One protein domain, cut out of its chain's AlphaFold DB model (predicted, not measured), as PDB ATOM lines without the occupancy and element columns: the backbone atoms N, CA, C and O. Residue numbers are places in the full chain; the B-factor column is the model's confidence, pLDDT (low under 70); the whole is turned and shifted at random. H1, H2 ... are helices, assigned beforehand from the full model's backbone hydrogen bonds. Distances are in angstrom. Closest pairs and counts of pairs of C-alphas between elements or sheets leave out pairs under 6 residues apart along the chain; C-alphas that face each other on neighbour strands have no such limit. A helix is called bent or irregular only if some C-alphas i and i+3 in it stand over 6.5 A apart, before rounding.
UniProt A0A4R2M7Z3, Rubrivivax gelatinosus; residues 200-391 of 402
ATOM      1  N   MET A 200     328.384 363.790 467.503       62.81
ATOM      2  CA  MET A 200     326.950 364.063 467.681       62.81
ATOM      3  C   MET A 200     326.070 363.556 466.532       62.81
ATOM      4  O   MET A 200     324.863 363.456 466.699       62.81
ATOM      5  N   LEU A 201     326.642 363.205 465.375       68.44
ATOM      6  CA  LEU A 201     325.853 362.683 464.255       68.44
ATOM      7  C   LEU A 201     325.570 361.182 464.423       68.44
ATOM      8  O   LEU A 201     326.497 360.372 464.582       68.44
ATOM      9  N   SER A 202     324.299 360.807 464.274       76.56
ATOM     10  CA  SER A 202     323.850 359.415 464.173       76.56
ATOM     11  C   SER A 202     324.537 358.644 463.038       76.56
ATOM     12  O   SER A 202     324.925 359.202 462.005       76.56
ATOM     13  N   GLY A 203     324.667 357.322 463.208       78.19
ATOM     14  CA  GLY A 203     325.300 356.429 462.231       78.19
ATOM     15  C   GLY A 203     324.642 356.471 460.845       78.19
ATOM     16  O   GLY A 203     325.345 356.425 459.834       78.19
ATOM     17  N   ALA A 204     323.318 356.644 460.784       79.44
ATOM     18  CA  ALA A 204     322.590 356.774 459.521       79.44
ATOM     19  C   ALA A 204     322.982 358.056 458.761       79.44
ATOM     20  O   ALA A 204     323.252 358.006 457.559       79.44
ATOM     21  N   THR A 205     323.104 359.189 459.461       80.75
ATOM     22  CA  THR A 205     323.516 360.471 458.868       80.75
ATOM     23  C   THR A 205     324.959 360.425 458.375       80.75
ATOM     24  O   THR A 205     325.241 360.887 457.271       80.75
ATOM     25  N   LYS A 206     325.865 359.788 459.128       81.06
ATOM     26  CA  LYS A 206     327.263 359.585 458.707       81.06
ATOM     27  C   LYS A 206     327.372 358.791 457.405       81.06
ATOM     28  O   LYS A 206     328.164 359.163 456.541       81.06
ATOM     29  N   LEU A 207     326.567 357.738 457.243       83.69
ATOM     30  CA  LEU A 207     326.543 356.931 456.019       83.69
ATOM     31  C   LEU A 207     326.076 357.768 454.822       83.69
ATOM     32  O   LEU A 207     326.759 357.815 453.800       83.69
ATOM     33  N   VAL A 208     324.951 358.474 454.963       84.06
ATOM     34  CA  VAL A 208     324.365 359.291 453.889       84.06
ATOM     35  C   VAL A 208     325.288 360.444 453.475       84.06
ATOM     36  O   VAL A 208     325.520 360.649 452.281       84.06
ATOM     37  N   VAL A 209     325.879 361.158 454.439       83.56
ATOM     38  CA  VAL A 209     326.852 362.233 454.175       83.56
ATOM     39  C   VAL A 209     328.135 361.675 453.554       83.56
ATOM     40  O   VAL A 209     328.665 362.266 452.615       83.56
ATOM     41  N   GLY A 210     328.617 360.516 454.014       82.75
ATOM     42  CA  GLY A 210     329.772 359.837 453.420       82.75
ATOM     43  C   GLY A 210     329.539 359.453 451.957       82.75
ATOM     44  O   GLY A 210     330.390 359.717 451.106       82.75
ATOM     45  N   LEU A 211     328.360 358.906 451.645       81.31
ATOM     46  CA  LEU A 211     327.968 358.551 450.281       81.31
ATOM     47  C   LEU A 211     327.850 359.797 449.386       81.31
ATOM     48  O   LEU A 211     328.357 359.806 448.266       81.31
ATOM     49  N   SER A 212     327.251 360.871 449.905       83.56
ATOM     50  CA  SER A 212     327.162 362.175 449.237       83.56
ATOM     51  C   SER A 212     328.541 362.778 448.946       83.56
ATOM     52  O   SER A 212     328.803 363.217 447.824       83.56
ATOM     53  N   LYS A 213     329.471 362.736 449.910       83.75
ATOM     54  CA  LYS A 213     330.849 363.211 449.724       83.75
ATOM     55  C   LYS A 213     331.584 362.398 448.659       83.75
ATOM     56  O   LYS A 213     332.274 362.976 447.824       83.75
ATOM     57  N   PHE A 214     331.401 361.076 448.637       80.69
ATOM     58  CA  PHE A 214     331.957 360.214 447.592       80.69
ATOM     59  C   PHE A 214     331.419 360.581 446.197       80.69
ATOM     60  O   PHE A 214     332.197 360.749 445.259       80.69
ATOM     61  N   LEU A 215     330.101 360.781 446.077       79.50
ATOM     62  CA  LEU A 215     329.433 361.159 444.826       79.50
ATOM     63  C   LEU A 215     329.858 362.547 444.312       79.50
ATOM     64  O   LEU A 215     330.039 362.728 443.111       79.50
ATOM     65  N   THR A 216     330.032 363.521 445.206       78.94
ATOM     66  CA  THR A 216     330.390 364.911 444.858       78.94
ATOM     67  C   THR A 216     331.880 365.114 444.590       78.94
ATOM     68  O   THR A 216     332.233 365.922 443.736       78.94
ATOM     69  N   THR A 217     332.761 364.364 445.262       81.06
ATOM     70  CA  THR A 217     334.221 364.438 445.044       81.06
ATOM     71  C   THR A 217     334.631 363.782 443.721       81.06
ATOM     72  O   THR A 217     335.648 364.138 443.128       81.06
ATOM     73  N   HIS A 218     333.824 362.842 443.218       78.88
ATOM     74  CA  HIS A 218     334.117 362.073 442.011       78.88
ATOM     75  C   HIS A 218     332.960 362.106 440.982       78.88
ATOM     76  O   HIS A 218     332.410 361.059 440.637       78.88
ATOM     77  N   PRO A 219     332.604 363.278 440.420       73.75
ATOM     78  CA  PRO A 219     331.450 363.408 439.521       73.75
ATOM     79  C   PRO A 219     331.655 362.707 438.168       73.75
ATOM     80  O   PRO A 219     330.728 362.106 437.626       73.75
ATOM     81  N   LEU A 220     332.886 362.729 437.641       75.94
ATOM     82  CA  LEU A 220     333.263 362.069 436.386       75.94
ATOM     83  C   LEU A 220     333.012 360.548 436.416       75.94
ATOM     84  O   LEU A 220     332.271 360.062 435.562       75.94
ATOM     85  N   PRO A 221     333.548 359.767 437.374       73.75
ATOM     86  CA  PRO A 221     333.301 358.326 437.411       73.75
ATOM     87  C   PRO A 221     331.844 357.969 437.732       73.75
ATOM     88  O   PRO A 221     331.368 356.961 437.228       73.75
ATOM     89  N   VAL A 222     331.098 358.784 438.484       71.88
ATOM     90  CA  VAL A 222     329.656 358.553 438.718       71.88
ATOM     91  C   VAL A 222     328.862 358.680 437.416       71.88
ATOM     92  O   VAL A 222     328.036 357.817 437.111       71.88
ATOM     93  N   PHE A 223     329.157 359.704 436.611       76.38
ATOM     94  CA  PHE A 223     328.575 359.862 435.280       76.38
ATOM     95  C   PHE A 223     328.947 358.693 434.357       76.38
ATOM     96  O   PHE A 223     328.070 358.124 433.705       76.38
ATOM     97  N   PHE A 224     330.217 358.270 434.351       77.75
ATOM     98  CA  PHE A 224     330.656 357.103 433.580       77.75
ATOM     99  C   PHE A 224     330.007 355.801 434.048       77.75
ATOM    100  O   PHE A 224     329.675 354.978 433.205       77.75
ATOM    101  N   VAL A 225     329.775 355.605 435.347       76.06
ATOM    102  CA  VAL A 225     329.071 354.425 435.870       76.06
ATOM    103  C   VAL A 225     327.606 354.437 435.442       76.06
ATOM    104  O   VAL A 225     327.114 353.415 434.973       76.06
ATOM    105  N   LEU A 226     326.911 355.573 435.515       72.56
ATOM    106  CA  LEU A 226     325.532 355.712 435.025       72.56
ATOM    107  C   LEU A 226     325.429 355.463 433.515       72.56
ATOM    108  O   LEU A 226     324.600 354.665 433.074       72.56
ATOM    109  N   ALA A 227     326.311 356.084 432.730       74.94
ATOM    110  CA  ALA A 227     326.378 355.898 431.284       74.94
ATOM    111  C   ALA A 227     326.745 354.452 430.918       74.94
ATOM    112  O   ALA A 227     326.093 353.845 430.070       74.94
ATOM    113  N   ALA A 228     327.724 353.854 431.603       73.62
ATOM    114  CA  ALA A 228     328.107 352.459 431.425       73.62
ATOM    115  C   ALA A 228     326.971 351.510 431.812       73.62
ATOM    116  O   ALA A 228     326.743 350.538 431.104       73.62
ATOM    117  N   THR A 229     326.209 351.799 432.867       72.75
ATOM    118  CA  THR A 229     325.044 350.990 433.255       72.75
ATOM    119  C   THR A 229     323.961 351.063 432.178       72.75
ATOM    120  O   THR A 229     323.450 350.027 431.759       72.75
ATOM    121  N   GLY A 230     323.669 352.258 431.650       72.50
ATOM    122  CA  GLY A 230     322.739 352.437 430.531       72.50
ATOM    123  C   GLY A 230     323.180 351.692 429.267       72.50
ATOM    124  O   GLY A 230     322.383 350.982 428.652       72.50
ATOM    125  N   ILE A 231     324.469 351.774 428.921       72.00
ATOM    126  CA  ILE A 231     325.057 351.064 427.778       72.00
ATOM    127  C   ILE A 231     325.026 349.551 428.008       72.00
ATOM    128  O   ILE A 231     324.618 348.821 427.114       72.00
ATOM    129  N   VAL A 232     325.396 349.063 429.192       69.38
ATOM    130  CA  VAL A 232     325.388 347.632 429.533       69.38
ATOM    131  C   VAL A 232     323.973 347.074 429.504       69.38
ATOM    132  O   VAL A 232     323.778 345.988 428.972       69.38
ATOM    133  N   VAL A 233     322.970 347.802 429.998       69.50
ATOM    134  CA  VAL A 233     321.561 347.388 429.920       69.50
ATOM    135  C   VAL A 233     321.081 347.362 428.465       69.50
ATOM    136  O   VAL A 233     320.487 346.371 428.035       69.50
ATOM    137  N   ALA A 234     321.398 348.388 427.670       67.06
ATOM    138  CA  ALA A 234     321.050 348.438 426.247       67.06
ATOM    139  C   ALA A 234     321.736 347.322 425.435       67.06
ATOM    140  O   ALA A 234     321.115 346.680 424.580       67.06
ATOM    141  N   LEU A 235     323.006 347.044 425.732       60.53
ATOM    142  CA  LEU A 235     323.790 345.991 425.095       60.53
ATOM    143  C   LEU A 235     323.331 344.604 425.563       60.53
ATOM    144  O   LEU A 235     323.212 343.700 424.741       60.53
ATOM    145  N   ALA A 236     322.983 344.434 426.841       61.31
ATOM    146  CA  ALA A 236     322.448 343.188 427.389       61.31
ATOM    147  C   ALA A 236     321.064 342.847 426.822       61.31
ATOM    148  O   ALA A 236     320.776 341.671 426.582       61.31
ATOM    149  N   HIS A 237     320.241 343.866 426.555       62.81
ATOM    150  CA  HIS A 237     318.975 343.720 425.843       62.81
ATOM    151  C   HIS A 237     319.197 343.286 424.385       62.81
ATOM    152  O   HIS A 237     318.558 342.345 423.917       62.81
ATOM    153  N   ARG A 238     320.151 343.904 423.671       56.47
ATOM    154  CA  ARG A 238     320.471 343.533 422.277       56.47
ATOM    155  C   ARG A 238     321.150 342.167 422.134       56.47
ATOM    156  O   ARG A 238     320.869 341.458 421.172       56.47
ATOM    157  N   LEU A 239     322.023 341.789 423.066       52.56
ATOM    158  CA  LEU A 239     322.805 340.546 423.023       52.56
ATOM    159  C   LEU A 239     322.074 339.337 423.628       52.56
ATOM    160  O   LEU A 239     322.638 338.245 423.683       52.56
ATOM    161  N   GLY A 240     320.848 339.509 424.135       54.19
ATOM    162  CA  GLY A 240     320.122 338.437 424.820       54.19
ATOM    163  C   GLY A 240     320.785 337.987 426.130       54.19
ATOM    164  O   GLY A 240     320.444 336.931 426.660       54.19
ATOM    165  N   MET A 241     321.712 338.775 426.691       47.62
ATOM    166  CA  MET A 241     322.332 338.489 427.994       47.62
ATOM    167  C   MET A 241     321.321 338.556 429.139       47.62
ATOM    168  O   MET A 241     321.521 337.888 430.151       47.62
ATOM    169  N   LEU A 242     320.199 339.258 428.955       52.75
ATOM    170  CA  LEU A 242     319.048 339.186 429.860       52.75
ATOM    171  C   LEU A 242     318.538 337.750 430.044       52.75
ATOM    172  O   LEU A 242     318.118 337.398 431.140       52.75
ATOM    173  N   VAL A 243     318.645 336.891 429.026       54.22
ATOM    174  CA  VAL A 243     318.271 335.470 429.131       54.22
ATOM    175  C   VAL A 243     319.240 334.722 430.056       54.22
ATOM    176  O   VAL A 243     318.815 333.916 430.880       54.22
ATOM    177  N   LYS A 244     320.541 335.039 429.997       52.91
ATOM    178  CA  LYS A 244     321.572 334.438 430.866       52.91
ATOM    179  C   LYS A 244     321.478 334.935 432.311       52.91
ATOM    180  O   LYS A 244     321.558 334.131 433.236       52.91
ATOM    181  N   CYS A 245     321.258 336.235 432.516       52.25
ATOM    182  CA  CYS A 245     320.991 336.792 433.845       52.25
ATOM    183  C   CYS A 245     319.662 336.271 434.410       52.25
ATOM    184  O   CYS A 245     319.591 335.935 435.589       52.25
ATOM    185  N   GLY A 246     318.646 336.104 433.558       58.25
ATOM    186  CA  GLY A 246     317.379 335.461 433.898       58.25
ATOM    187  C   GLY A 246     317.569 334.030 434.399       58.25
ATOM    188  O   GLY A 246     317.002 333.674 435.425       58.25
ATOM    189  N   HIS A 247     318.444 333.238 433.768       55.53
ATOM    190  CA  HIS A 247     318.821 331.904 434.262       55.53
ATOM    191  C   HIS A 247     319.488 331.934 435.653       55.53
ATOM    192  O   HIS A 247     319.289 331.028 436.463       55.53
ATOM    193  N   LEU A 248     320.266 332.975 435.955       58.06
ATOM    194  CA  LEU A 248     320.956 333.140 437.239       58.06
ATOM    195  C   LEU A 248     319.992 333.561 438.359       58.06
ATOM    196  O   LEU A 248     320.024 332.988 439.450       58.06
ATOM    197  N   ILE A 249     319.087 334.497 438.063       58.50
ATOM    198  CA  ILE A 249     317.991 334.912 438.954       58.50
ATOM    199  C   ILE A 249     317.030 333.739 439.190       58.50
ATOM    200  O   ILE A 249     316.604 333.500 440.318       58.50
ATOM    201  N   MET A 250     316.764 332.940 438.158       61.38
ATOM    202  CA  MET A 250     315.933 331.742 438.240       61.38
ATOM    203  C   MET A 250     316.478 330.695 439.212       61.38
ATOM    204  O   MET A 250     315.706 330.124 439.977       61.38
ATOM    205  N   ARG A 251     317.800 330.474 439.257       61.06
ATOM    206  CA  ARG A 251     318.401 329.578 440.265       61.06
ATOM    207  C   ARG A 251     318.249 330.098 441.698       61.06
ATOM    208  O   ARG A 251     318.351 329.304 442.626       61.06
ATOM    209  N   ARG A 252     318.039 331.404 441.889       66.81
ATOM    210  CA  ARG A 252     317.899 332.035 443.212       66.81
ATOM    211  C   ARG A 252     316.441 332.167 443.660       66.81
ATOM    212  O   ARG A 252     316.194 332.132 444.859       66.81
ATOM    213  N   LEU A 253     315.490 332.283 442.730       77.06
ATOM    214  CA  LEU A 253     314.055 332.364 443.021       77.06
ATOM    215  C   LEU A 253     313.328 331.075 442.591       77.06
ATOM    216  O   LEU A 253     312.885 330.970 441.442       77.06
ATOM    217  N   PRO A 254     313.120 330.108 443.507       75.31
ATOM    218  CA  PRO A 254     312.509 328.818 443.175       75.31
ATOM    219  C   PRO A 254     311.058 328.935 442.687       75.31
ATOM    220  O   PRO A 254     310.569 328.053 441.986       75.31
ATOM    221  N   TRP A 255     310.351 330.012 443.031       77.75
ATOM    222  CA  TRP A 255     309.002 330.266 442.522       77.75
ATOM    223  C   TRP A 255     308.999 330.737 441.059       77.75
ATOM    224  O   TRP A 255     308.167 330.280 440.276       77.75
ATOM    225  N   LEU A 256     309.970 331.566 440.659       74.25
ATOM    226  CA  LEU A 256     310.109 332.009 439.268       74.25
ATOM    227  C   LEU A 256     310.527 330.838 438.364       74.25
ATOM    228  O   LEU A 256     310.038 330.712 437.243       74.25
ATOM    229  N   ALA A 257     311.357 329.933 438.899       74.56
ATOM    230  CA  ALA A 257     311.740 328.690 438.235       74.56
ATOM    231  C   ALA A 257     310.538 327.825 437.839       74.56
ATOM    232  O   ALA A 257     310.453 327.374 436.698       74.56
ATOM    233  N   ARG A 258     309.569 327.655 438.750       79.06
ATOM    234  CA  ARG A 258     308.336 326.901 438.464       79.06
ATOM    235  C   ARG A 258     307.515 327.539 437.350       79.06
ATOM    236  O   ARG A 258     306.981 326.828 436.505       79.06
ATOM    237  N   GLN A 259     307.432 328.868 437.306       81.69
ATOM    238  CA  GLN A 259     306.656 329.537 436.259       81.69
ATOM    239  C   GLN A 259     307.301 329.413 434.886       81.69
ATOM    240  O   GLN A 259     306.617 329.161 433.898       81.69
ATOM    241  N   ILE A 260     308.625 329.500 434.809       75.94
ATOM    242  CA  ILE A 260     309.306 329.298 433.531       75.94
ATOM    243  C   ILE A 260     309.218 327.833 433.088       75.94
ATOM    244  O   ILE A 260     309.074 327.574 431.895       75.94
ATOM    245  N   GLN A 261     309.187 326.879 434.020       78.94
ATOM    246  CA  GLN A 261     308.869 325.492 433.689       78.94
ATOM    247  C   GLN A 261     307.468 325.366 433.066       78.94
ATOM    248  O   GLN A 261     307.333 324.709 432.039       78.94
ATOM    249  N   HIS A 262     306.438 326.033 433.603       81.06
ATOM    250  CA  HIS A 262     305.106 326.050 432.975       81.06
ATOM    251  C   HIS A 262     305.125 326.640 431.559       81.06
ATOM    252  O   HIS A 262     304.473 326.102 430.667       81.06
ATOM    253  N   TYR A 263     305.911 327.694 431.326       80.94
ATOM    254  CA  TYR A 263     306.106 328.250 429.985       80.94
ATOM    255  C   TYR A 263     306.774 327.251 429.028       80.94
ATOM    256  O   TYR A 263     306.316 327.066 427.900       80.94
ATOM    257  N   GLN A 264     307.829 326.569 429.478       79.56
ATOM    258  CA  GLN A 264     308.523 325.558 428.678       79.56
ATOM    259  C   GLN A 264     307.620 324.358 428.370       79.56
ATOM    260  O   GLN A 264     307.633 323.860 427.246       79.56
ATOM    261  N   LEU A 265     306.791 323.936 429.328       85.19
ATOM    262  CA  LEU A 265     305.775 322.906 429.112       85.19
ATOM    263  C   LEU A 265     304.733 323.358 428.088       85.19
ATOM    264  O   LEU A 265     304.453 322.609 427.160       85.19
ATOM    265  N   ALA A 266     304.217 324.589 428.181       84.12
ATOM    266  CA  ALA A 266     303.301 325.129 427.173       84.12
ATOM    267  C   ALA A 266     303.913 325.082 425.764       84.12
ATOM    268  O   ALA A 266     303.242 324.730 424.799       84.12
ATOM    269  N   GLN A 267     305.206 325.396 425.647       78.75
ATOM    270  CA  GLN A 267     305.927 325.354 424.379       78.75
ATOM    271  C   GLN A 267     306.130 323.924 423.857       78.75
ATOM    272  O   GLN A 267     305.956 323.698 422.662       78.75
ATOM    273  N   LEU A 268     306.452 322.972 424.737       84.88
ATOM    274  CA  LEU A 268     306.559 321.549 424.409       84.88
ATOM    275  C   LEU A 268     305.217 320.990 423.922       84.88
ATOM    276  O   LEU A 268     305.152 320.415 422.841       84.88
ATOM    277  N   TYR A 269     304.146 321.189 424.692       88.50
ATOM    278  CA  TYR A 269     302.810 320.705 424.343       88.50
ATOM    279  C   TYR A 269     302.308 321.305 423.033       88.50
ATOM    280  O   TYR A 269     301.734 320.593 422.217       88.50
ATOM    281  N   HIS A 270     302.577 322.588 422.794       82.81
ATOM    282  CA  HIS A 270     302.232 323.225 421.531       82.81
ATOM    283  C   HIS A 270     303.029 322.650 420.354       82.81
ATOM    284  O   HIS A 270     302.445 322.367 419.316       82.81
ATOM    285  N   ALA A 271     304.342 322.451 420.513       78.81
ATOM    286  CA  ALA A 271     305.177 321.858 419.470       78.81
ATOM    287  C   ALA A 271     304.719 320.431 419.130       78.81
ATOM    288  O   ALA A 271     304.547 320.111 417.958       78.81
ATOM    289  N   LEU A 272     304.436 319.608 420.147       85.56
ATOM    290  CA  LEU A 272     303.874 318.271 419.954       85.56
ATOM    291  C   LEU A 272     302.511 318.332 419.257       85.56
ATOM    292  O   LEU A 272     302.286 317.586 418.310       85.56
ATOM    293  N   GLY A 273     301.624 319.239 419.679       84.44
ATOM    294  CA  GLY A 273     300.327 319.453 419.040       84.44
ATOM    295  C   GLY A 273     300.476 319.776 417.553       84.44
ATOM    296  O   GLY A 273     299.920 319.068 416.721       84.44
ATOM    297  N   LEU A 274     301.294 320.774 417.216       77.56
ATOM    298  CA  LEU A 274     301.572 321.180 415.837       77.56
ATOM    299  C   LEU A 274     302.085 320.012 414.982       77.56
ATOM    300  O   LEU A 274     301.539 319.745 413.913       77.56
ATOM    301  N   MET A 275     303.078 319.266 415.465       77.56
ATOM    302  CA  MET A 275     303.615 318.119 414.725       77.56
ATOM    303  C   MET A 275     302.556 317.031 414.516       77.56
ATOM    304  O   MET A 275     302.405 316.510 413.413       77.56
ATOM    305  N   MET A 276     301.777 316.730 415.554       81.62
ATOM    306  CA  MET A 276     300.701 315.745 415.482       81.62
ATOM    307  C   MET A 276     299.568 316.162 414.545       81.62
ATOM    308  O   MET A 276     298.996 315.318 413.863       81.62
ATOM    309  N   ARG A 277     299.262 317.461 414.469       78.25
ATOM    310  CA  ARG A 277     298.327 318.005 413.480       78.25
ATOM    311  C   ARG A 277     298.834 317.800 412.057       78.25
ATOM    312  O   ARG A 277     298.056 317.446 411.182       78.25
ATOM    313  N   GLY A 278     300.140 317.977 411.857       70.88
ATOM    314  CA  GLY A 278     300.846 317.710 410.602       70.88
ATOM    315  C   GLY A 278     300.976 316.224 410.246       70.88
ATOM    316  O   GLY A 278     301.643 315.898 409.266       70.88
ATOM    317  N   GLY A 279     300.358 315.330 411.027       71.94
ATOM    318  CA  GLY A 279     300.306 313.895 410.766       71.94
ATOM    319  C   GLY A 279     301.399 313.077 411.451       71.94
ATOM    320  O   GLY A 279     301.485 311.879 411.189       71.94
ATOM    321  N   TYR A 280     302.222 313.669 412.327       75.19
ATOM    322  CA  TYR A 280     303.266 312.896 413.007       75.19
ATOM    323  C   TYR A 280     302.677 311.937 414.026       75.19
ATOM    324  O   TYR A 280     301.866 312.348 414.868       75.19
ATOM    325  N   PRO A 281     303.145 310.679 414.043       81.69
ATOM    326  CA  PRO A 281     302.864 309.822 415.165       81.69
ATOM    327  C   PRO A 281     303.568 310.395 416.402       81.69
ATOM    328  O   PRO A 281     304.671 310.941 416.348       81.69
ATOM    329  N   LEU A 282     302.912 310.259 417.551       83.69
ATOM    330  CA  LEU A 282     303.356 310.837 418.819       83.69
ATOM    331  C   LEU A 282     304.815 310.486 419.170       83.69
ATOM    332  O   LEU A 282     305.531 311.329 419.702       83.69
ATOM    333  N   HIS A 283     305.267 309.270 418.854       83.00
ATOM    334  CA  HIS A 283     306.633 308.828 419.140       83.00
ATOM    335  C   HIS A 283     307.692 309.590 418.321       83.00
ATOM    336  O   HIS A 283     308.702 310.000 418.885       83.00
ATOM    337  N   GLU A 284     307.447 309.856 417.033       79.12
ATOM    338  CA  GLU A 284     308.340 310.672 416.196       79.12
ATOM    339  C   GLU A 284     308.333 312.130 416.650       79.12
ATOM    340  O   GLU A 284     309.384 312.760 416.762       79.12
ATOM    341  N   ALA A 285     307.155 312.666 416.985       81.12
ATOM    342  CA  ALA A 285     307.046 314.019 417.519       81.12
ATOM    343  C   ALA A 285     307.831 314.173 418.837       81.12
ATOM    344  O   ALA A 285     308.508 315.184 419.038       81.12
ATOM    345  N   LEU A 286     307.785 313.162 419.711       84.12
ATOM    346  CA  LEU A 286     308.555 313.120 420.955       84.12
ATOM    347  C   LEU A 286     310.056 313.005 420.712       84.12
ATOM    348  O   LEU A 286     310.797 313.756 421.336       84.12
ATOM    349  N   ASP A 287     310.510 312.136 419.807       81.06
ATOM    350  CA  ASP A 287     311.930 312.003 419.457       81.06
ATOM    351  C   ASP A 287     312.499 313.325 418.928       81.06
ATOM    352  O   ASP A 287     313.549 313.808 419.363       81.06
ATOM    353  N   VAL A 288     311.759 313.976 418.031       75.25
ATOM    354  CA  VAL A 288     312.161 315.265 417.479       75.25
ATOM    355  C   VAL A 288     312.155 316.346 418.555       75.25
ATOM    356  O   VAL A 288     313.113 317.116 418.634       75.25
ATOM    357  N   CYS A 289     311.140 316.398 419.421       77.31
ATOM    358  CA  CYS A 289     311.110 317.331 420.549       77.31
ATOM    359  C   CYS A 289     312.193 317.032 421.594       77.31
ATOM    360  O   CYS A 289     312.683 317.967 422.216       77.31
ATOM    361  N   ALA A 290     312.591 315.771 421.778       75.81
ATOM    362  CA  ALA A 290     313.689 315.372 422.649       75.81
ATOM    363  C   ALA A 290     315.017 315.849 422.065       75.81
ATOM    364  O   ALA A 290     315.755 316.557 422.736       75.81
ATOM    365  N   LYS A 291     315.297 315.567 420.788       68.31
ATOM    366  CA  LYS A 291     316.515 316.017 420.082       68.31
ATOM    367  C   LYS A 291     316.588 317.533 419.930       68.31
ATOM    368  O   LYS A 291     317.672 318.120 419.875       68.31
ATOM    369  N   THR A 292     315.432 318.173 419.871       60.50
ATOM    370  CA  THR A 292     315.306 319.615 419.802       60.50
ATOM    371  C   THR A 292     315.416 320.209 421.202       60.50
ATOM    372  O   THR A 292     314.579 319.967 422.056       60.50
ATOM    373  N   ALA A 293     316.413 321.056 421.453       53.69
ATOM    374  CA  ALA A 293     316.548 321.772 422.725       53.69
ATOM    375  C   ALA A 293     315.456 322.859 422.901       53.69
ATOM    376  O   ALA A 293     315.757 324.050 422.947       53.69
ATOM    377  N   ILE A 294     314.174 322.469 422.974       55.91
ATOM    378  CA  ILE A 294     313.042 323.362 423.285       55.91
ATOM    379  C   ILE A 294     313.240 323.951 424.693       55.91
ATOM    380  O   ILE A 294     312.903 325.111 424.931       55.91
ATOM    381  N   ALA A 295     313.880 323.195 425.595       55.72
ATOM    382  CA  ALA A 295     314.379 323.673 426.879       55.72
ATOM    383  C   ALA A 295     315.490 322.766 427.435       55.72
ATOM    384  O   ALA A 295     315.232 321.601 427.735       55.72
ATOM    385  N   ASP A 296     316.687 323.312 427.684       61.62
ATOM    386  CA  ASP A 296     317.793 322.575 428.330       61.62
ATOM    387  C   ASP A 296     317.371 321.950 429.676       61.62
ATOM    388  O   ASP A 296     317.837 320.876 430.043       61.62
ATOM    389  N   ALA A 297     316.457 322.601 430.406       66.94
ATOM    390  CA  ALA A 297     315.993 322.149 431.720       66.94
ATOM    391  C   ALA A 297     315.052 320.929 431.673       66.94
ATOM    392  O   ALA A 297     314.930 320.220 432.670       66.94
ATOM    393  N   ILE A 298     314.374 320.696 430.544       75.19
ATOM    394  CA  ILE A 298     313.382 319.618 430.383       75.19
ATOM    395  C   ILE A 298     313.919 318.494 429.489       75.19
ATOM    396  O   ILE A 298     313.438 317.369 429.568       75.19
ATOM    397  N   HIS A 299     314.952 318.775 428.696       79.44
ATOM    398  CA  HIS A 299     315.542 317.859 427.723       79.44
ATOM    399  C   HIS A 299     315.793 316.447 428.272       79.44
ATOM    400  O   HIS A 299     315.313 315.483 427.687       79.44
ATOM    401  N   GLN A 300     316.454 316.326 429.429       79.81
ATOM    402  CA  GLN A 300     316.760 315.012 430.003       79.81
ATOM    403  C   GLN A 300     315.492 314.222 430.352       79.81
ATOM    404  O   GLN A 300     315.359 313.066 429.973       79.81
ATOM    405  N   ARG A 301     314.516 314.885 430.985       86.56
ATOM    406  CA  ARG A 301     313.220 314.279 431.323       86.56
ATOM    407  C   ARG A 301     312.455 313.835 430.079       86.56
ATOM    408  O   ARG A 301     311.699 312.878 430.143       86.56
ATOM    409  N   LEU A 302     312.618 314.550 428.966       85.75
ATOM    410  CA  LEU A 302     311.947 314.232 427.711       85.75
ATOM    411  C   LEU A 302     312.562 313.007 427.020       85.75
ATOM    412  O   LEU A 302     311.820 312.227 426.434       85.75
ATOM    413  N   ILE A 303     313.882 312.813 427.138       85.06
ATOM    414  CA  ILE A 303     314.562 311.583 426.698       85.06
ATOM    415  C   ILE A 303     314.056 310.386 427.512       85.06
ATOM    416  O   ILE A 303     313.634 309.392 426.930       85.06
ATOM    417  N   ASP A 304     314.005 310.512 428.842       86.88
ATOM    418  CA  ASP A 304     313.527 309.431 429.716       86.88
ATOM    419  C   ASP A 304     312.064 309.048 429.397       86.88
ATOM    420  O   ASP A 304     311.700 307.873 429.331       86.88
ATOM    421  N   VAL A 305     311.221 310.056 429.143       89.38
ATOM    422  CA  VAL A 305     309.812 309.887 428.746       89.38
ATOM    423  C   VAL A 305     309.682 309.203 427.390       89.38
ATOM    424  O   VAL A 305     308.815 308.344 427.233       89.38
ATOM    425  N   TYR A 306     310.521 309.572 426.420       88.50
ATOM    426  CA  TYR A 306     310.557 308.921 425.114       88.50
ATOM    427  C   TYR A 306     310.846 307.420 425.269       88.50
ATOM    428  O   TYR A 306     310.048 306.607 424.807       88.50
ATOM    429  N   ASP A 307     311.887 307.050 426.021       88.19
ATOM    430  CA  ASP A 307     312.256 305.646 426.249       88.19
ATOM    431  C   ASP A 307     311.154 304.851 426.976       88.19
ATOM    432  O   ASP A 307     310.904 303.681 426.677       88.19
ATOM    433  N   GLU A 308     310.469 305.458 427.950       90.38
ATOM    434  CA  GLU A 308     309.336 304.837 428.645       90.38
ATOM    435  C   GLU A 308     308.127 304.602 427.733       90.38
ATOM    436  O   GLU A 308     307.541 303.517 427.767       90.38
ATOM    437  N   ILE A 309     307.778 305.574 426.890       90.06
ATOM    438  CA  ILE A 309     306.655 305.454 425.950       90.06
ATOM    439  C   ILE A 309     306.985 304.452 424.839       90.06
ATOM    440  O   ILE A 309     306.130 303.646 424.477       90.06
ATOM    441  N   SER A 310     308.232 304.413 424.360       87.00
ATOM    442  CA  SER A 310     308.701 303.404 423.401       87.00
ATOM    443  C   SER A 310     308.625 301.974 423.946       87.00
ATOM    444  O   SER A 310     308.529 301.027 423.168       87.00
ATOM    445  N   ARG A 311     308.611 301.796 425.275       89.50
ATOM    446  CA  ARG A 311     308.363 300.505 425.946       89.50
ATOM    447  C   ARG A 311     306.875 300.182 426.138       89.50
ATOM    448  O   ARG A 311     306.557 299.152 426.729       89.50
ATOM    449  N   GLY A 312     305.967 301.032 425.655       88.50
ATOM    450  CA  GLY A 312     304.519 300.822 425.717       88.50
ATOM    451  C   GLY A 312     303.859 301.265 427.025       88.50
ATOM    452  O   GLY A 312     302.739 300.845 427.311       88.50
ATOM    453  N   LEU A 313     304.529 302.086 427.842       90.94
ATOM    454  CA  LEU A 313     303.915 302.644 429.050       90.94
ATOM    455  C   LEU A 313     302.924 303.774 428.703       90.94
ATOM    456  O   LEU A 313     303.196 304.567 427.802       90.94
ATOM    457  N   PRO A 314     301.802 303.897 429.443       91.69
ATOM    458  CA  PRO A 314     300.752 304.864 429.135       91.69
ATOM    459  C   PRO A 314     301.227 306.308 429.327       91.69
ATOM    460  O   PRO A 314     301.722 306.682 430.400       91.69
ATOM    461  N   ILE A 315     301.013 307.148 428.311       91.19
ATOM    462  CA  ILE A 315     301.611 308.492 428.230       91.19
ATOM    463  C   ILE A 315     301.280 309.377 429.434       91.19
ATOM    464  O   ILE A 315     302.153 310.065 429.965       91.19
ATOM    465  N   GLY A 316     300.026 309.352 429.897       90.81
ATOM    466  CA  GLY A 316     299.579 310.196 431.007       90.81
ATOM    467  C   GLY A 316     300.343 309.902 432.299       90.81
ATOM    468  O   GLY A 316     300.686 310.823 433.043       90.81
ATOM    469  N   GLN A 317     300.672 308.628 432.540       92.75
ATOM    470  CA  GLN A 317     301.422 308.205 433.720       92.75
ATOM    471  C   GLN A 317     302.907 308.560 433.604       92.75
ATOM    472  O   GLN A 317     303.481 309.072 434.568       92.75
ATOM    473  N   VAL A 318     303.508 308.331 432.434       93.44
ATOM    474  CA  VAL A 318     304.923 308.637 432.168       93.44
ATOM    475  C   VAL A 318     305.184 310.139 432.317       93.44
ATOM    476  O   VAL A 318     306.058 310.555 433.077       93.44
ATOM    477  N   PHE A 319     304.351 310.982 431.695       92.44
ATOM    478  CA  PHE A 319     304.472 312.439 431.805       92.44
ATOM    479  C   PHE A 319     304.288 312.947 433.241       92.44
ATOM    480  O   PHE A 319     304.955 313.902 433.646       92.44
ATOM    481  N   TYR A 320     303.395 312.330 434.020       93.00
ATOM    482  CA  TYR A 320     303.189 312.696 435.421       93.00
ATOM    483  C   TYR A 320     304.412 312.356 436.285       93.00
ATOM    484  O   TYR A 320     304.901 313.210 437.024       93.00
ATOM    485  N   ARG A 321     304.961 311.140 436.146       91.94
ATOM    486  CA  ARG A 321     306.158 310.687 436.884       91.94
ATOM    487  C   ARG A 321     307.394 311.515 436.550       91.94
ATOM    488  O   ARG A 321     308.133 311.902 437.452       91.94
ATOM    489  N   ALA A 322     307.568 311.860 435.278       89.06
ATOM    490  CA  ALA A 322     308.650 312.725 434.820       89.06
ATOM    491  C   ALA A 322     308.463 314.202 435.219       89.06
ATOM    492  O   ALA A 322     309.325 315.034 434.936       89.06
ATOM    493  N   GLY A 323     307.351 314.565 435.872       87.81
ATOM    494  CA  GLY A 323     307.042 315.939 436.266       87.81
ATOM    495  C   GLY A 323     306.874 316.885 435.076       87.81
ATOM    496  O   GLY A 323     307.227 318.064 435.188       87.81
ATOM    497  N   LEU A 324     306.399 316.352 433.946       88.81
ATOM    498  CA  LEU A 324     306.032 317.097 432.740       88.81
ATOM    499  C   LEU A 324     304.536 317.414 432.689       88.81
ATOM    500  O   LEU A 324     304.155 318.393 432.063       88.81
ATOM    501  N   ALA A 325     303.700 316.636 433.379       89.88
ATOM    502  CA  ALA A 325     302.264 316.873 433.495       89.88
ATOM    503  C   ALA A 325     301.838 317.076 434.955       89.88
ATOM    504  O   ALA A 325     302.346 316.416 435.861       89.88
ATOM    505  N   ASP A 326     300.853 317.952 435.176       90.38
ATOM    506  CA  ASP A 326     300.111 318.001 436.437       90.38
ATOM    507  C   ASP A 326     299.012 316.910 436.473       90.38
ATOM    508  O   ASP A 326     298.830 316.122 435.536       90.38
ATOM    509  N   ALA A 327     298.266 316.830 437.578       90.88
ATOM    510  CA  ALA A 327     297.196 315.841 437.736       90.88
ATOM    511  C   ALA A 327     296.056 316.000 436.707       90.88
ATOM    512  O   ALA A 327     295.338 315.042 436.432       90.88
ATOM    513  N   VAL A 328     295.874 317.198 436.143       92.25
ATOM    514  CA  VAL A 328     294.837 317.476 435.142       92.25
ATOM    515  C   VAL A 328     295.361 317.131 433.749       92.25
ATOM    516  O   VAL A 328     294.725 316.364 433.031       92.25
ATOM    517  N   SER A 329     296.548 317.619 433.392       92.88
ATOM    518  CA  SER A 329     297.237 317.353 432.130       92.88
ATOM    519  C   SER A 329     297.485 315.860 431.927       92.88
ATOM    520  O   SER A 329     297.285 315.364 430.826       92.88
ATOM    521  N   SER A 330     297.839 315.110 432.974       94.31
ATOM    522  CA  SER A 330     298.005 313.648 432.887       94.31
ATOM    523  C   SER A 330     296.702 312.926 432.536       94.31
ATOM    524  O   SER A 330     296.697 312.066 431.660       94.31
ATOM    525  N   ARG A 331     295.577 313.320 433.148       93.62
ATOM    526  CA  ARG A 331     294.249 312.775 432.814       93.62
ATOM    527  C   ARG A 331     293.829 313.135 431.396       93.62
ATOM    528  O   ARG A 331     293.307 312.281 430.687       93.62
ATOM    529  N   LEU A 332     294.066 314.378 430.980       93.88
ATOM    530  CA  LEU A 332     293.785 314.826 429.617       93.88
ATOM    531  C   LEU A 332     294.599 314.021 428.597       93.88
ATOM    532  O   LEU A 332     294.028 313.536 427.625       93.88
ATOM    533  N   LEU A 333     295.890 313.791 428.855       93.75
ATOM    534  CA  LEU A 333     296.743 312.941 428.018       93.75
ATOM    535  C   LEU A 333     296.206 311.508 427.913       93.75
ATOM    536  O   LEU A 333     296.128 310.983 426.808       93.75
ATOM    537  N   SER A 334     295.758 310.902 429.018       92.81
ATOM    538  CA  SER A 334     295.116 309.577 428.984       92.81
ATOM    539  C   SER A 334     293.806 309.560 428.184       92.81
ATOM    540  O   SER A 334     293.486 308.567 427.532       92.81
ATOM    541  N   VAL A 335     293.035 310.654 428.190       92.62
ATOM    542  CA  VAL A 335     291.855 310.790 427.318       92.62
ATOM    543  C   VAL A 335     292.277 310.882 425.849       92.62
ATOM    544  O   VAL A 335     291.659 310.231 425.007       92.62
ATOM    545  N   GLY A 336     293.337 311.633 425.544       91.56
ATOM    546  CA  GLY A 336     293.922 311.713 424.201       91.56
ATOM    547  C   GLY A 336     294.386 310.350 423.688       91.56
ATOM    548  O   GLY A 336     294.055 309.981 422.568       91.56
ATOM    549  N   GLU A 337     295.038 309.564 424.546       89.94
ATOM    550  CA  GLU A 337     295.496 308.199 424.257       89.94
ATOM    551  C   GLU A 337     294.347 307.259 423.896       89.94
ATOM    552  O   GLU A 337     294.412 306.553 422.894       89.94
ATOM    553  N   ARG A 338     293.248 307.300 424.657       89.94
ATOM    554  CA  ARG A 338     292.073 306.456 424.400       89.94
ATOM    555  C   ARG A 338     291.265 306.887 423.173       89.94
ATOM    556  O   ARG A 338     290.625 306.051 422.546       89.94
ATOM    557  N   THR A 339     291.219 308.186 422.883       90.81
ATOM    558  CA  THR A 339     290.386 308.750 421.803       90.81
ATOM    559  C   THR A 339     291.140 308.952 420.491       90.81
ATOM    560  O   THR A 339     290.511 309.248 419.482       90.81
ATOM    561  N   GLY A 340     292.471 308.847 420.499       86.94
ATOM    562  CA  GLY A 340     293.333 309.180 419.361       86.94
ATOM    563  C   GLY A 340     293.480 310.685 419.098       86.94
ATOM    564  O   GLY A 340     294.291 311.088 418.269       86.94
ATOM    565  N   ASN A 341     292.760 311.547 419.826       87.19
ATOM    566  CA  ASN A 341     292.689 312.991 419.569       87.19
ATOM    567  C   ASN A 341     293.757 313.790 420.329       87.19
ATOM    568  O   ASN A 341     293.469 314.777 421.012       87.19
ATOM    569  N   PHE A 342     295.016 313.374 420.212       87.38
ATOM    570  CA  PHE A 342     296.126 314.013 420.922       87.38
ATOM    571  C   PHE A 342     296.367 315.463 420.509       87.38
ATOM    572  O   PHE A 342     296.657 316.272 421.382       87.38
ATOM    573  N   HIS A 343     296.214 315.817 419.227       84.50
ATOM    574  CA  HIS A 343     296.390 317.198 418.759       84.50
ATOM    575  C   HIS A 343     295.560 318.192 419.594       84.50
ATOM    576  O   HIS A 343     296.100 319.146 420.154       84.50
ATOM    577  N   VAL A 344     294.263 317.908 419.760       88.00
ATOM    578  CA  VAL A 344     293.327 318.763 420.507       88.00
ATOM    579  C   VAL A 344     293.685 318.806 421.993       88.00
ATOM    580  O   VAL A 344     293.695 319.872 422.614       88.00
ATOM    581  N   VAL A 345     294.017 317.650 422.571       93.38
ATOM    582  CA  VAL A 345     294.400 317.534 423.983       93.38
ATOM    583  C   VAL A 345     295.687 318.309 424.282       93.38
ATOM    584  O   VAL A 345     295.734 319.069 425.249       93.38
ATOM    585  N   LEU A 346     296.719 318.158 423.453       91.25
ATOM    586  CA  LEU A 346     298.010 318.830 423.601       91.25
ATOM    587  C   LEU A 346     297.865 320.347 423.461       91.25
ATOM    588  O   LEU A 346     298.429 321.092 424.264       91.25
ATOM    589  N   GLN A 347     297.056 320.808 422.504       88.06
ATOM    590  CA  GLN A 347     296.749 322.227 422.345       88.06
ATOM    591  C   GLN A 347     296.026 322.789 423.578       88.06
ATOM    592  O   GLN A 347     296.455 323.798 424.136       88.06
ATOM    593  N   THR A 348     295.021 322.071 424.089       91.25
ATOM    594  CA  THR A 348     294.286 322.450 425.309       91.25
ATOM    595  C   THR A 348     295.216 322.562 426.523       91.25
ATOM    596  O   THR A 348     295.138 323.517 427.298       91.25
ATOM    597  N   ILE A 349     296.134 321.604 426.691       92.50
ATOM    598  CA  ILE A 349     297.118 321.625 427.781       92.50
ATOM    599  C   ILE A 349     298.099 322.800 427.610       92.50
ATOM    600  O   ILE A 349     298.397 323.496 428.587       92.50
ATOM    601  N   SER A 350     298.574 323.055 426.385       89.31
ATOM    602  CA  SER A 350     299.415 324.216 426.056       89.31
ATOM    603  C   SER A 350     298.744 325.525 426.473       89.31
ATOM    604  O   SER A 350     299.364 326.350 427.153       89.31
ATOM    605  N   ASP A 351     297.481 325.707 426.094       88.69
ATOM    606  CA  ASP A 351     296.751 326.955 426.309       88.69
ATOM    607  C   ASP A 351     296.500 327.201 427.796       88.69
ATOM    608  O   ASP A 351     296.760 328.299 428.287       88.69
ATOM    609  N   ARG A 352     296.161 326.155 428.556       90.69
ATOM    610  CA  ARG A 352     296.016 326.228 430.017       90.69
ATOM    611  C   ARG A 352     297.310 326.651 430.722       90.69
ATOM    612  O   ARG A 352     297.282 327.491 431.627       90.69
ATOM    613  N   HIS A 353     298.457 326.076 430.345       87.88
ATOM    614  CA  HIS A 353     299.744 326.460 430.939       87.88
ATOM    615  C   HIS A 353     300.141 327.892 430.566       87.88
ATOM    616  O   HIS A 353     300.665 328.630 431.405       87.88
ATOM    617  N   ARG A 354     299.851 328.309 429.332       84.19
ATOM    618  CA  ARG A 354     300.100 329.670 428.853       84.19
ATOM    619  C   ARG A 354     299.238 330.700 429.572       84.19
ATOM    620  O   ARG A 354     299.767 331.717 430.012       84.19
ATOM    621  N   GLU A 355     297.945 330.432 429.715       87.38
ATOM    622  CA  GLU A 355     297.010 331.290 430.441       87.38
ATOM    623  C   GLU A 355     297.438 331.440 431.902       87.38
ATOM    624  O   GLU A 355     297.546 332.556 432.407       87.38
ATOM    625  N   SER A 356     297.808 330.331 432.550       86.69
ATOM    626  CA  SER A 356     298.330 330.349 433.922       86.69
ATOM    627  C   SER A 356     299.558 331.256 434.059       86.69
ATOM    628  O   SER A 356     299.657 332.021 435.021       86.69
ATOM    629  N   PHE A 357     300.476 331.219 433.086       83.75
ATOM    630  CA  PHE A 357     301.642 332.103 433.075       83.75
ATOM    631  C   PHE A 357     301.272 333.565 432.783       83.75
ATOM    632  O   PHE A 357     301.835 334.469 433.394       83.75
ATOM    633  N   SER A 358     300.332 333.823 431.872       85.69
ATOM    634  CA  SER A 358     299.881 335.183 431.546       85.69
ATOM    635  C   SER A 358     299.232 335.856 432.762       85.69
ATOM    636  O   SER A 358     299.656 336.934 433.173       85.69
ATOM    637  N   ILE A 359     298.326 335.145 433.446       87.75
ATOM    638  CA  ILE A 359     297.729 335.578 434.718       87.75
ATOM    639  C   ILE A 359     298.817 335.853 435.759       87.75
ATOM    640  O   ILE A 359     298.728 336.811 436.531       87.75
ATOM    641  N   PHE A 360     299.843 335.005 435.804       85.94
ATOM    642  CA  PHE A 360     300.972 335.194 436.695       85.94
ATOM    643  C   PHE A 360     301.729 336.507 436.404       85.94
ATOM    644  O   PHE A 360     301.951 337.285 437.335       85.94
ATOM    645  N   VAL A 361     302.072 336.785 435.141       83.56
ATOM    646  CA  VAL A 361     302.739 338.034 434.721       83.56
ATOM    647  C   VAL A 361     301.896 339.256 435.076       83.56
ATOM    648  O   VAL A 361     302.413 340.210 435.662       83.56
ATOM    649  N   ASP A 362     300.594 339.213 434.801       86.56
ATOM    650  CA  ASP A 362     299.687 340.325 435.087       86.56
ATOM    651  C   ASP A 362     299.586 340.599 436.597       86.56
ATOM    652  O   ASP A 362     299.646 341.748 437.040       86.56
ATOM    653  N   ARG A 363     299.487 339.544 437.419       88.00
ATOM    654  CA  ARG A 363     299.474 339.664 438.887       88.00
ATOM    655  C   ARG A 363     300.799 340.182 439.431       88.00
ATOM    656  O   ARG A 363     300.793 341.046 440.301       88.00
ATOM    657  N   ALA A 364     301.921 339.672 438.924       84.06
ATOM    658  CA  ALA A 364     303.244 340.129 439.330       84.06
ATOM    659  C   ALA A 364     303.406 341.628 439.054       84.06
ATOM    660  O   ALA A 364     303.821 342.369 439.940       84.06
ATOM    661  N   THR A 365     302.989 342.084 437.872       83.56
ATOM    662  CA  THR A 365     303.047 343.498 437.476       83.56
ATOM    663  C   THR A 365     302.243 344.383 438.432       83.56
ATOM    664  O   THR A 365     302.776 345.363 438.950       83.56
ATOM    665  N   LYS A 366     301.006 343.983 438.758       86.69
ATOM    666  CA  LYS A 366     300.120 344.716 439.681       86.69
ATOM    667  C   LYS A 366     300.641 344.807 441.119       86.69
ATOM    668  O   LYS A 366     300.265 345.729 441.832       86.69
ATOM    669  N   ILE A 367     301.465 343.855 441.567       87.31
ATOM    670  CA  ILE A 367     302.047 343.853 442.922       87.31
ATOM    671  C   ILE A 367     303.377 344.615 442.957       87.31
ATOM    672  O   ILE A 367     303.666 345.319 443.923       87.31
ATOM    673  N   ILE A 368     304.192 344.480 441.908       85.06
ATOM    674  CA  ILE A 368     305.507 345.126 441.816       85.06
ATOM    675  C   ILE A 368     305.363 346.650 441.804       85.06
ATOM    676  O   ILE A 368     306.145 347.331 442.459       85.06
ATOM    677  N   GLU A 369     304.358 347.184 441.108       84.38
ATOM    678  CA  GLU A 369     304.100 348.625 441.027       84.38
ATOM    679  C   GLU A 369     303.960 349.320 442.401       84.38
ATOM    680  O   GLU A 369     304.788 350.183 442.709       84.38
ATOM    681  N   PRO A 370     302.995 348.955 443.267       89.81
ATOM    682  CA  PRO A 370     302.838 349.602 444.567       89.81
ATOM    683  C   PRO A 370     304.031 349.352 445.493       89.81
ATOM    684  O   PRO A 370     304.406 350.240 446.257       89.81
ATOM    685  N   LEU A 371     304.672 348.180 445.409       90.69
ATOM    686  CA  LEU A 371     305.859 347.881 446.208       90.69
ATOM    687  C   LEU A 371     307.043 348.779 445.828       90.69
ATOM    688  O   LEU A 371     307.745 349.267 446.712       90.69
ATOM    689  N   LEU A 372     307.259 349.020 444.530       87.38
ATOM    690  CA  LEU A 372     308.307 349.923 444.053       87.38
ATOM    691  C   LEU A 372     308.034 351.366 444.468       87.38
ATOM    692  O   LEU A 372     308.948 352.031 444.948       87.38
ATOM    693  N   LEU A 373     306.793 351.838 444.334       90.62
ATOM    694  CA  LEU A 373     306.414 353.179 444.784       90.62
ATOM    695  C   LEU A 373     306.626 353.347 446.290       90.62
ATOM    696  O   LEU A 373     307.227 354.331 446.714       90.62
ATOM    697  N   LEU A 374     306.204 352.363 447.089       95.06
ATOM    698  CA  LEU A 374     306.422 352.355 448.533       95.06
ATOM    699  C   LEU A 374     307.915 352.353 448.877       95.06
ATOM    700  O   LEU A 374     308.340 353.114 449.739       95.06
ATOM    701  N   LEU A 375     308.716 351.527 448.199       90.44
ATOM    702  CA  LEU A 375     310.159 351.448 448.417       90.44
ATOM    703  C   LEU A 375     310.843 352.781 448.094       90.44
ATOM    704  O   LEU A 375     311.635 353.270 448.896       90.44
ATOM    705  N   VAL A 376     310.533 353.380 446.942       90.19
ATOM    706  CA  VAL A 376     311.086 354.681 446.540       90.19
ATOM    707  C   VAL A 376     310.658 355.765 447.528       90.19
ATOM    708  O   VAL A 376     311.506 356.528 447.990       90.19
ATOM    709  N   ALA A 377     309.383 355.803 447.919       93.81
ATOM    710  CA  ALA A 377     308.881 356.747 448.914       93.81
ATOM    711  C   ALA A 377     309.567 356.570 450.277       93.81
ATOM    712  O   ALA A 377     309.967 357.559 450.888       93.81
ATOM    713  N   LEU A 378     309.765 355.327 450.731       94.69
ATOM    714  CA  LEU A 378     310.463 355.014 451.977       94.69
ATOM    715  C   LEU A 378     311.934 355.438 451.923       94.69
ATOM    716  O   LEU A 378     312.442 355.987 452.893       94.69
ATOM    717  N   LEU A 379     312.616 355.215 450.796       90.25
ATOM    718  CA  LEU A 379     314.007 355.629 450.617       90.25
ATOM    719  C   LEU A 379     314.144 357.155 450.636       90.25
ATOM    720  O   LEU A 379     314.979 357.679 451.369       90.25
ATOM    721  N   ILE A 380     313.310 357.871 449.878       91.31
ATOM    722  CA  ILE A 380     313.311 359.342 449.847       91.31
ATOM    723  C   ILE A 380     312.943 359.895 451.228       91.31
ATOM    724  O   ILE A 380     313.662 360.736 451.761       91.31
ATOM    725  N   GLY A 381     311.864 359.401 451.836       92.19
ATOM    726  CA  GLY A 381     311.430 359.811 453.170       92.19
ATOM    727  C   GLY A 381     312.491 359.530 454.234       92.19
ATOM    728  O   GLY A 381     312.779 360.393 455.057       92.19
ATOM    729  N   GLY A 382     313.140 358.366 454.170       90.06
ATOM    730  CA  GLY A 382     314.253 358.005 455.042       90.06
ATOM    731  C   GLY A 382     315.437 358.959 454.902       90.06
ATOM    732  O   GLY A 382     315.972 359.406 455.915       90.06
ATOM    733  N   ILE A 383     315.805 359.340 453.671       87.56
ATOM    734  CA  ILE A 383     316.835 360.361 453.431       87.56
ATOM    735  C   ILE A 383     316.435 361.676 454.101       87.56
ATOM    736  O   ILE A 383     317.230 362.233 454.852       87.56
ATOM    737  N   VAL A 384     315.203 362.146 453.892       88.19
ATOM    738  CA  VAL A 384     314.715 363.395 454.494       88.19
ATOM    739  C   VAL A 384     314.783 363.335 456.024       88.19
ATOM    740  O   VAL A 384     315.348 364.234 456.638       88.19
ATOM    741  N   VAL A 385     314.297 362.264 456.657       88.25
ATOM    742  CA  VAL A 385     314.357 362.103 458.124       88.25
ATOM    743  C   VAL A 385     315.798 362.149 458.634       88.25
ATOM    744  O   VAL A 385     316.098 362.880 459.576       88.25
ATOM    745  N   VAL A 386     316.706 361.416 457.985       85.25
ATOM    746  CA  VAL A 386     318.133 361.393 458.339       85.25
ATOM    747  C   VAL A 386     318.774 362.777 458.219       85.25
ATOM    748  O   VAL A 386     319.686 363.094 458.985       85.25
ATOM    749  N   MET A 387     318.295 363.609 457.291       82.12
ATOM    750  CA  MET A 387     318.753 364.988 457.138       82.12
ATOM    751  C   MET A 387     318.267 365.916 458.252       82.12
ATOM    752  O   MET A 387     319.005 366.818 458.628       82.12
ATOM    753  N   TYR A 388     317.071 365.699 458.801       83.31
ATOM    754  CA  TYR A 388     316.554 366.497 459.921       83.31
ATOM    755  C   TYR A 388     317.050 366.017 461.290       83.31
ATOM    756  O   TYR A 388     317.041 366.796 462.242       83.31
ATOM    757  N   MET A 389     317.512 364.769 461.404       81.88
ATOM    758  CA  MET A 389     317.968 364.182 462.669       81.88
ATOM    759  C   MET A 389     318.998 365.043 463.431       81.88
ATOM    760  O   MET A 389     318.766 365.289 464.613       81.88
ATOM    761  N   PRO A 390     320.053 365.604 462.799       75.50
ATOM    762  CA  PRO A 390     321.023 366.440 463.509       75.50
ATOM    763  C   PRO A 390     320.405 367.684 464.158       75.50
ATOM    764  O   PRO A 390     320.873 368.127 465.200       75.50
ATOM    765  N   ILE A 391     319.337 368.245 463.578       79.31
ATOM    766  CA  ILE A 391     318.631 369.397 464.162       79.31
ATOM    767  C   ILE A 391     317.948 368.989 465.472       79.31
ATOM    768  O   ILE A 391     318.006 369.730 466.454       79.31
TER     769      ILE A 391
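AT A GLANCE: This is residues 200 to 391 of the 402 residues of a protein of Rubrivivax gelatinosus (UniProt A0A4R2M7Z3). An open, elongated frame of helices has a compact helical head at one end. The long helix H9 makes one long side, H1 stands across its far end, H2 runs back on the opposite side with an empty gap between it and H9, and H3 turns in towards H4, which packs along the first part of H9; H5, H6, H7 and H8 complete the head with H4 and that part of H9. The printed part has 192 residues with nine named helices, H1 to H9 in order, and no named strand: all helix. It is extended, with a radius of gyration of the C-alphas of 25.4 A and spans of 79 by 30 by 23 A.

HOW THE PARTS SIT: H1, residues 203 to 217, touches H9, residues 342 to 391, about perpendicular at 84 degrees; H1 touches with residues 204 to 208 alone and H9 with residues 383 to 390 alone, and the closest C-alphas are those of Thr 205 and Val 386, 5.5 A apart. H2, residues 219 to 238, is close to H1 but not clearly touching, at 88 degrees, about perpendicular, the closest C-alphas being those of Leu 215 and Val 222, 6.6 A apart. H2 is apart from H9. H3, residues 241 to 252, is close to H2 but not clearly touching, with the closest C-alphas, of Ala 236 and Leu 242, 5.8 A apart. H3 and H4, residues 254 to 277, only just touch, with 3 pairs of C-alphas within 8 A, and only at the corner. H4 touches residues 342 to 357 of H9, opposite ways at a shallow tilt of 25 degrees, closest at the C-alphas of Ala 266 and Ser 350, 4.1 A apart. H5, residues 282 to 291, touches H4 at a steep tilt of 49 degrees, closest at the C-alphas of Leu 272 and Ala 285, 5.8 A apart. H5 and H6, residues 296 to 310, form a hairpin, closest at the C-alphas of Ala 290 and Leu 302, 5.5 A apart. H7, residues 315 to 321, touches H6, closest at the C-alphas of Val 305 and Val 318, 6.1 A apart. H7 and H8, residues 327 to 339, form a hairpin at 20 degrees, with the closest C-alphas, of Gly 316 and Ser 330, 4.2 A apart; H8 and H9 form another at 17 degrees, with those of Gly 336 and Phe 342 4.6 A apart. Every O i to N i+4 pair is within hydrogen-bond range in H1, H2, H4, H5 and H7, against 7 of 8 in H3, 9 of 11 in H6, 8 of 9 in H8 and 43 of 46 in H9.

IN THESE COORDINATES: H1 begins at C-alpha 203 (325.300, 356.429, 462.231) and is 21.0 A long; H2 is 28.5 A, H3 17.1 A, H4 34.6 A, H5 14.2 A, H6 21.8 A, H7 10.0 A and H8 18.7 A. H9 runs 73.8 A from C-alpha 342 (296.126, 314.013, 420.922) to C-alpha 391 (318.631, 369.397, 464.162). H6 is irregular, with C-alphas 297 and 300 7.4 A apart, and H9 only just so, with C-alphas 387 and 390 6.9 A apart.

THE WHOLE: The two C-alphas farthest apart are those of Met 200 and Thr 339, at 80.6 A, while the first and last printed C-alphas are 10.5 A apart. The printed part has no cut, and its links between helices are tight. Residues 362 to 381 of H9 stand free, as do residues 216 to 221, of which 219 to 221 belong to H2, and residues 224 to 231 of H2. The mean pLDDT of the printed part is 80.6; residues 200 to 201, 232 to 252 and 291 to 297 are under 70.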